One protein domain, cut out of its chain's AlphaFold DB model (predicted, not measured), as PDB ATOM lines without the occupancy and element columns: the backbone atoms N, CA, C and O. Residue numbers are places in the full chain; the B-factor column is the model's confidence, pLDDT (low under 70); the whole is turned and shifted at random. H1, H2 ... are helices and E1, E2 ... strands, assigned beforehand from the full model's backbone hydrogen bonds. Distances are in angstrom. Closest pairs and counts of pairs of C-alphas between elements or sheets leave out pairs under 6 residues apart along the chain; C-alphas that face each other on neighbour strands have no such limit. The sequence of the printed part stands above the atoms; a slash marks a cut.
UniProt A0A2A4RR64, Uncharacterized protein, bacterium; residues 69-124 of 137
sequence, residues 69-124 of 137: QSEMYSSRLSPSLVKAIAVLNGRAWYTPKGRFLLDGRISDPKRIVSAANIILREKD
ATOM      1  N   GLN A  69      54.063 -47.096  -7.603       42.28
ATOM      2  CA  GLN A  69      54.137 -45.629  -7.630       42.28
ATOM      3  C   GLN A  69      53.978 -44.962  -6.259       42.28
ATOM      4  O   GLN A  69      54.325 -43.791  -6.118       42.28
ATOM      5  N   SER A  70      53.519 -45.679  -5.225       42.84
ATOM      6  CA  SER A  70      53.428 -45.085  -3.880       42.84
ATOM      7  C   SER A  70      54.812 -44.831  -3.262       42.84
ATOM      8  O   SER A  70      55.010 -43.802  -2.619       42.84
ATOM      9  N   GLU A  71      55.797 -45.686  -3.556       42.34
ATOM     10  CA  GLU A  71      57.173 -45.533  -3.063       42.34
ATOM     11  C   GLU A  71      58.009 -44.587  -3.933       42.34
ATOM     12  O   GLU A  71      58.817 -43.814  -3.428       42.34
ATOM     13  N   MET A  72      57.775 -44.561  -5.249       42.34
ATOM     14  CA  MET A  72      58.554 -43.698  -6.140       42.34
ATOM     15  C   MET A  72      58.147 -42.214  -6.032       42.34
ATOM     16  O   MET A  72      58.984 -41.332  -6.234       42.34
ATOM     17  N   TYR A  73      56.893 -41.909  -5.665       49.56
ATOM     18  CA  TYR A  73      56.425 -40.529  -5.466       49.56
ATOM     19  C   TYR A  73      56.555 -40.014  -4.030       49.56
ATOM     20  O   TYR A  73      56.598 -38.796  -3.846       49.56
ATOM     21  N   SER A  74      56.655 -40.892  -3.025       52.00
ATOM     22  CA  SER A  74      56.895 -40.477  -1.636       52.00
ATOM     23  C   SER A  74      58.233 -39.745  -1.485       52.00
ATOM     24  O   SER A  74      58.310 -38.787  -0.726       52.00
ATOM     25  N   SER A  75      59.242 -40.103  -2.290       55.53
ATOM     26  CA  SER A  75      60.562 -39.452  -2.292       55.53
ATOM     27  C   SER A  75      60.536 -37.959  -2.663       55.53
ATOM     28  O   SER A  75      61.419 -37.212  -2.250       55.53
ATOM     29  N   ARG A  76      59.531 -37.501  -3.427       65.44
ATOM     30  CA  ARG A  76      59.385 -36.095  -3.861       65.44
ATOM     31  C   ARG A  76      58.364 -35.304  -3.051       65.44
ATOM     32  O   ARG A  76      58.235 -34.096  -3.239       65.44
ATOM     33  N   LEU A  77      57.592 -35.974  -2.203       74.94
ATOM     34  CA  LEU A  77      56.551 -35.352  -1.401       74.94
ATOM     35  C   LEU A  77      57.073 -35.137   0.011       74.94
ATOM     36  O   LEU A  77      57.685 -36.020   0.603       74.94
ATOM     37  N   SER A  78      56.781 -33.974   0.591       82.25
ATOM     38  CA  SER A  78      57.064 -33.784   2.015       82.25
ATOM     39  C   SER A  78      56.332 -34.851   2.856       82.25
ATOM     40  O   SER A  78      55.200 -35.223   2.509       82.25
ATOM     41  N   PRO A  79      56.898 -35.289   3.996       82.31
ATOM     42  CA  PRO A  79      56.243 -36.242   4.897       82.31
ATOM     43  C   PRO A  79      54.826 -35.814   5.305       82.31
ATOM     44  O   PRO A  79      53.912 -36.636   5.390       82.31
ATOM     45  N   SER A  80      54.611 -34.507   5.479       84.56
ATOM     46  CA  SER A  80      53.304 -33.924   5.789       84.56
ATOM     47  C   SER A  80      52.267 -34.162   4.685       84.56
ATOM     48  O   SER A  80      51.116 -34.475   4.987       84.56
ATOM     49  N   LEU A  81      52.653 -34.071   3.408       85.25
ATOM     50  CA  LEU A  81      51.744 -34.355   2.290       85.25
ATOM     51  C   LEU A  81      51.434 -35.837   2.158       85.25
ATOM     52  O   LEU A  81      50.283 -36.188   1.908       85.25
ATOM     53  N   VAL A  82      52.432 -36.699   2.358       84.19
ATOM     54  CA  VAL A  82      52.222 -38.152   2.367       84.19
ATOM     55  C   VAL A  82      51.208 -38.517   3.451       84.19
ATOM     56  O   VAL A  82      50.219 -39.197   3.174       84.19
ATOM     57  N   LYS A  83      51.381 -37.970   4.662       84.06
ATOM     58  CA  LYS A  83      50.441 -38.156   5.772       84.06
ATOM     59  C   LYS A  83      49.045 -37.611   5.444       84.06
ATOM     60  O   LYS A  83      48.058 -38.291   5.703       84.06
ATOM     61  N   ALA A  84      48.941 -36.429   4.835       85.12
ATOM     62  CA  ALA A  84      47.651 -35.828   4.485       85.12
ATOM     63  C   ALA A  84      46.889 -36.641   3.422       85.12
ATOM     64  O   ALA A  84      45.687 -36.865   3.557       85.12
ATOM     65  N   ILE A  85      47.589 -37.128   2.392       84.81
ATOM     66  CA  ILE A  85      47.008 -37.991   1.353       84.81
ATOM     67  C   ILE A  85      46.515 -39.308   1.963       84.81
ATOM     68  O   ILE A  85      45.407 -39.745   1.644       84.81
ATOM     69  N   ALA A  86      47.289 -39.900   2.878       83.50
ATOM     70  CA  ALA A  86      46.898 -41.117   3.585       83.50
ATOM     71  C   ALA A  86      45.631 -40.912   4.436       83.50
ATOM     72  O   ALA A  86      44.698 -41.709   4.349       83.50
ATOM     73  N   VAL A  87      45.546 -39.810   5.191       84.12
ATOM     74  CA  VAL A  87      44.357 -39.452   5.995       84.12
ATOM     75  C   VAL A  87      43.104 -39.310   5.127       84.12
ATOM     76  O   VAL A  87      42.016 -39.722   5.528       84.12
ATOM     77  N   LEU A  88      43.252 -38.754   3.924       81.81
ATOM     78  CA  LEU A  88      42.156 -38.522   2.983       81.81
ATOM     79  C   LEU A  88      41.700 -39.783   2.228       81.81
ATOM     80  O   LEU A  88      40.724 -39.707   1.484       81.81
ATOM     81  N   ASN A  89      42.376 -40.922   2.417       77.50
ATOM     82  CA  ASN A  89      41.987 -42.262   1.966       77.50
ATOM     83  C   ASN A  89      41.352 -42.307   0.556       77.50
ATOM     84  O   ASN A  89      40.198 -42.701   0.369       77.50
ATOM     85  N   GLY A  90      42.097 -41.834  -0.448       72.25
ATOM     86  CA  GLY A  90      41.679 -41.846  -1.856       72.25
ATOM     87  C   GLY A  90      40.886 -40.621  -2.327       72.25
ATOM     88  O   GLY A  90      40.614 -40.506  -3.522       72.25
ATOM     89  N   ARG A  91      40.556 -39.672  -1.439       75.44
ATOM     90  CA  ARG A  91      40.035 -38.351  -1.841       75.44
ATOM     91  C   ARG A  91      41.124 -37.449  -2.411       75.44
ATOM     92  O   ARG A  91      40.850 -36.673  -3.322       75.44
ATOM     93  N   ALA A  92      42.351 -37.561  -1.908       80.44
ATOM     94  CA  ALA A  92      43.506 -36.849  -2.441       80.44
ATOM     95  C   ALA A  92      44.458 -37.789  -3.183       80.44
ATOM     96  O   ALA A  92      44.620 -38.946  -2.803       80.44
ATOM     97  N   TRP A  93      45.085 -37.280  -4.243       80.62
ATOM     98  CA  TRP A  93      46.051 -38.021  -5.051       80.62
ATOM     99  C   TRP A  93      47.042 -37.085  -5.745       80.62
ATOM    100  O   TRP A  93      46.720 -35.945  -6.082       80.62
ATOM    101  N   TYR A  94      48.258 -37.584  -5.962       80.06
ATOM    102  CA  TYR A  94      49.295 -36.915  -6.740       80.06
ATOM    103  C   TYR A  94      49.438 -37.617  -8.087       80.06
ATOM    104  O   TYR A  94      49.555 -38.838  -8.162       80.06
ATOM    105  N   THR A  95      49.357 -36.852  -9.168       79.12
ATOM    106  CA  THR A  95      49.378 -37.396 -10.529       79.12
ATOM    107  C   THR A  95      50.807 -37.554 -11.047       79.12
ATOM    108  O   THR A  95      51.677 -36.763 -10.677       79.12
ATOM    109  N   PRO A  96      51.049 -38.459 -12.016       68.56
ATOM    110  CA  PRO A  96      52.353 -38.580 -12.677       68.56
ATOM    111  C   PRO A  96      52.842 -37.285 -13.341       68.56
ATOM    112  O   PRO A  96      54.037 -37.093 -13.530       68.56
ATOM    113  N   LYS A  97      51.918 -36.376 -13.688       76.19
ATOM    114  CA  LYS A  97      52.213 -35.053 -14.262       76.19
ATOM    115  C   LYS A  97      52.544 -33.985 -13.208       76.19
ATOM    116  O   LYS A  97      52.565 -32.806 -13.540       76.19
ATOM    117  N   GLY A  98      52.725 -34.369 -11.947       77.56
ATOM    118  CA  GLY A  98      53.100 -33.456 -10.872       77.56
ATOM    119  C   GLY A  98      51.964 -32.591 -10.322       77.56
ATOM    120  O   GLY A  98      52.212 -31.574  -9.684       77.56
ATOM    121  N   ARG A  99      50.703 -32.953 -10.587       82.19
ATOM    122  CA  ARG A  99      49.529 -32.206 -10.104       82.19
ATOM    123  C   ARG A  99      48.879 -32.899  -8.925       82.19
ATOM    124  O   ARG A  99      48.707 -34.118  -8.953       82.19
ATOM    125  N   PHE A 100      48.437 -32.105  -7.963       83.62
ATOM    126  CA  PHE A 100      47.620 -32.543  -6.846       83.62
ATOM    127  C   PHE A 100      46.145 -32.503  -7.209       83.62
ATOM    128  O   PHE A 100      45.673 -31.571  -7.863       83.62
ATOM    129  N   LEU A 101      45.422 -33.524  -6.775       83.25
ATOM    130  CA  LEU A 101      43.995 -33.644  -6.980       83.25
ATOM    131  C   LEU A 101      43.309 -33.894  -5.634       83.25
ATOM    132  O   LEU A 101      43.786 -34.705  -4.845       83.25
ATOM    133  N   LEU A 102      42.191 -33.211  -5.393       82.56
ATOM    134  CA  LEU A 102      41.300 -33.406  -4.247       82.56
ATOM    135  C   LEU A 102      39.877 -33.598  -4.776       82.56
ATOM    136  O   LEU A 102      39.400 -32.791  -5.574       82.56
ATOM    137  N   ASP A 103      39.232 -34.703  -4.406       82.50
ATOM    138  CA  ASP A 103      37.906 -35.114  -4.888       82.50
ATOM    139  C   ASP A 103      37.796 -35.089  -6.429       82.50
ATOM    140  O   ASP A 103      36.769 -34.761  -7.021       82.50
ATOM    141  N   GLY A 104      38.907 -35.421  -7.100       77.31
ATOM    142  CA  GLY A 104      39.013 -35.467  -8.561       77.31
ATOM    143  C   GLY A 104      39.262 -34.122  -9.256       77.31
ATOM    144  O   GLY A 104      39.342 -34.102 -10.484       77.31
ATOM    145  N   ARG A 105      39.419 -33.014  -8.520       76.69
ATOM    146  CA  ARG A 105      39.718 -31.679  -9.072       76.69
ATOM    147  C   ARG A 105      41.153 -31.263  -8.795       76.69
ATOM    148  O   ARG A 105      41.689 -31.603  -7.745       76.69
ATOM    149  N   ILE A 106      41.753 -30.503  -9.717       82.94
ATOM    150  CA  ILE A 106      43.076 -29.899  -9.503       82.94
ATOM    151  C   ILE A 106      43.022 -29.008  -8.274       82.94
ATOM    152  O   ILE A 106      42.140 -28.163  -8.143       82.94
ATOM    153  N   SER A 107      43.955 -29.262  -7.368       87.50
ATOM    154  CA  SER A 107      44.053 -28.606  -6.080       87.50
ATOM    155  C   SER A 107      45.517 -28.329  -5.768       87.50
ATOM    156  O   SER A 107      46.418 -28.798  -6.464       87.50
ATOM    157  N   ASP A 108      45.747 -27.562  -4.718       86.81
ATOM    158  CA  ASP A 108      47.071 -27.249  -4.204       86.81
ATOM    159  C   ASP A 108      47.392 -28.069  -2.933       86.81
ATOM    160  O   ASP A 108      46.483 -28.565  -2.252       86.81
ATOM    161  N   PRO A 109      48.685 -28.216  -2.585       87.44
ATOM    162  CA  PRO A 109      49.122 -28.894  -1.364       87.44
ATOM    163  C   PRO A 109      48.459 -28.389  -0.080       87.44
ATOM    164  O   PRO A 109      48.143 -29.185   0.805       87.44
ATOM    165  N   LYS A 110      48.218 -27.073   0.026       87.62
ATOM    166  CA  LYS A 110      47.676 -26.453   1.243       87.62
ATOM    167  C   LYS A 110      46.233 -26.894   1.456       87.62
ATOM    168  O   LYS A 110      45.862 -27.269   2.566       87.62
ATOM    169  N   ARG A 111      45.430 -26.926   0.389       87.31
ATOM    170  CA  ARG A 111      44.055 -27.443   0.428       87.31
ATOM    171  C   ARG A 111      43.990 -28.918   0.793       87.31
ATOM    172  O   ARG A 111      43.094 -29.301   1.538       87.31
ATOM    173  N   ILE A 112      44.933 -29.732   0.320       88.38
ATOM    174  CA  ILE A 112      45.015 -31.147   0.707       88.38
ATOM    175  C   ILE A 112      45.270 -31.278   2.211       88.38
ATOM    176  O   ILE A 112      44.533 -31.983   2.894       88.38
ATOM    177  N   VAL A 113      46.265 -30.570   2.748       90.44
ATOM    178  CA  VAL A 113      46.568 -30.623   4.188       90.44
ATOM    179  C   VAL A 113      45.411 -30.074   5.021       90.44
ATOM    180  O   VAL A 113      45.045 -30.677   6.026       90.44
ATOM    181  N   SER A 114      44.790 -28.974   4.593       89.75
ATOM    182  CA  SER A 114      43.622 -28.401   5.268       89.75
ATOM    183  C   SER A 114      42.459 -29.397   5.327       89.75
ATOM    184  O   SER A 114      41.919 -29.651   6.403       89.75
ATOM    185  N   ALA A 115      42.139 -30.052   4.206       88.56
ATOM    186  CA  ALA A 115      41.099 -31.078   4.156       88.56
ATOM    187  C   ALA A 115      41.421 -32.283   5.057       88.56
ATOM    188  O   ALA A 115      40.531 -32.800   5.730       88.56
ATOM    189  N   ALA A 116      42.686 -32.711   5.110       90.06
ATOM    190  CA  ALA A 116      43.117 -33.764   6.027       90.06
ATOM    191  C   ALA A 116      42.977 -33.333   7.497       90.06
ATOM    192  O   ALA A 116      42.499 -34.107   8.322       90.06
ATOM    193  N   ASN A 117      43.330 -32.088   7.826       90.94
ATOM    194  CA  ASN A 117      43.234 -31.551   9.183       90.94
ATOM    195  C   ASN A 117      41.792 -31.410   9.677       90.94
ATOM    196  O   ASN A 117      41.570 -31.546  10.876       90.94
ATOM    197  N   ILE A 118      40.817 -31.189   8.790       88.25
ATOM    198  CA  ILE A 118      39.391 -31.241   9.155       88.25
ATOM    199  C   ILE A 118      39.040 -32.641   9.678       88.25
ATOM    200  O   ILE A 118      38.544 -32.763  10.793       88.25
ATOM    201  N   ILE A 119      39.408 -33.696   8.941       87.19
ATOM    202  CA  ILE A 119      39.157 -35.090   9.349       87.19
ATOM    203  C   ILE A 119      39.907 -35.445  10.638       87.19
ATOM    204  O   ILE A 119      39.391 -36.181  11.473       87.19
ATOM    205  N   LEU A 120      41.138 -34.953  10.812       88.06
ATOM    206  CA  LEU A 120      41.910 -35.213  12.030       88.06
ATOM    207  C   LEU A 120      41.295 -34.529  13.250       88.06
ATOM    208  O   LEU A 120      41.229 -35.155  14.301       88.06
ATOM    209  N   ARG A 121      40.795 -33.296  13.106       89.38
ATOM    210  CA  ARG A 121      40.070 -32.595  14.176       89.38
ATOM    211  C   ARG A 121      38.797 -33.330  14.574       89.38
ATOM    212  O   ARG A 121      38.547 -33.476  15.757       89.38
ATOM    213  N   GLU A 122      38.038 -33.844  13.607       88.56
ATOM    214  CA  GLU A 122      36.842 -34.657  13.879       88.56
ATOM    215  C   GLU A 122      37.156 -35.962  14.629       88.56
ATOM    216  O   GLU A 122      36.272 -36.550  15.245       88.56
ATOM    217  N   LYS A 123      38.407 -36.429  14.567       85.50
ATOM    218  CA  LYS A 123      38.883 -37.657  15.216       85.50
ATOM    219  C   LYS A 123      39.727 -37.399  16.467       85.50
ATOM    220  O   LYS A 123      40.353 -38.342  16.947       85.50
ATOM    221  N   ASP A 124      39.813 -36.151  16.935       89.94
ATOM    222  CA  ASP A 124      40.703 -35.723  18.027       89.94
ATOM    223  C   ASP A 124      42.170 -36.163  17.836       89.94
ATOM    224  O   ASP A 124      42.896 -36.493  18.775       89.94
TER     225      ASP A 124
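AT A GLANCE: This is residues 69 to 124 of the 137 residues of an uncharacterized protein of bacterium (UniProt A0A2A4RR64). Picture a small sheet of three short strands with two helices, H2 and H3, packed on one face and crossing each other; the other face is bare. The longest helix, H3, starts over the sheet and runs on past it, while short H1 sits off the sheet, near H2. The printed part has 56 residues, in the order H1 H2 E1 E2 E3 H3, and its class is mixed, helices and strands. The sheet, E1 - E2 - E3, is antiparallel; the whole is compact, with a radius of gyration of the C-alphas of 10.7 A, and spans 32 by 22 by 17 A.

HOW THE PARTS SIT: Start at the sheet: E1, residues 92 to 94, E2, residues 100 to 102, and E3, residues 105 to 107, form a meander, each strand the antiparallel neighbour of the one before. In the hairpin E1 and E2, look for N 93 and O 101, 2.9 A apart and within hydrogen-bond range; in the hairpin E2 and E3, find N 102 and O 105, also 2.9 A. H2, residues 79 to 87, and H3, residues 109 to 122, are on the same face, making two layers, helices on one face of a sheet. H2 lies over E1 at a height over the sheet of 8.6 A, H3 over E2 at 10.0 A; only just 6 of the sheet's C-alphas fit each local plane. H2 and H3 touch at a steep tilt of 54 degrees, the same way; their closest C-alphas, Ala 84 and Ala 116, are 5.2 A apart. H1, residues 69 to 74, is not on the sheet and is close to but not clearly touching H2, the closest C-alphas, Ser 74 and Val 82, being 6.6 A apart. In H1 and H2 every O i to N i+4 pair is within hydrogen-bond range; in H3, 9 of 10 are.

IN THESE COORDINATES: Find C-alpha 92 at (43.506, -36.849, -2.441), where E1 begins its 7.2 A; E2 measures 6.9 A and E3 6.1 A. H3 runs 20.4 A from C-alpha 109 at (49.122, -28.894, -1.364) to C-alpha 122 at (36.842, -34.657, 13.879). H2 covers 12.4 A and H1 8.4 A.

THE WHOLE: The C-alphas farthest apart, Lys 97 and Asp 124, are 34.3 A from each other. The printed part has no cut, and its five links are tight. Mean pLDDT of the printed part is 78.6; look for values under 70 at residues 69 to 76 and residue 96.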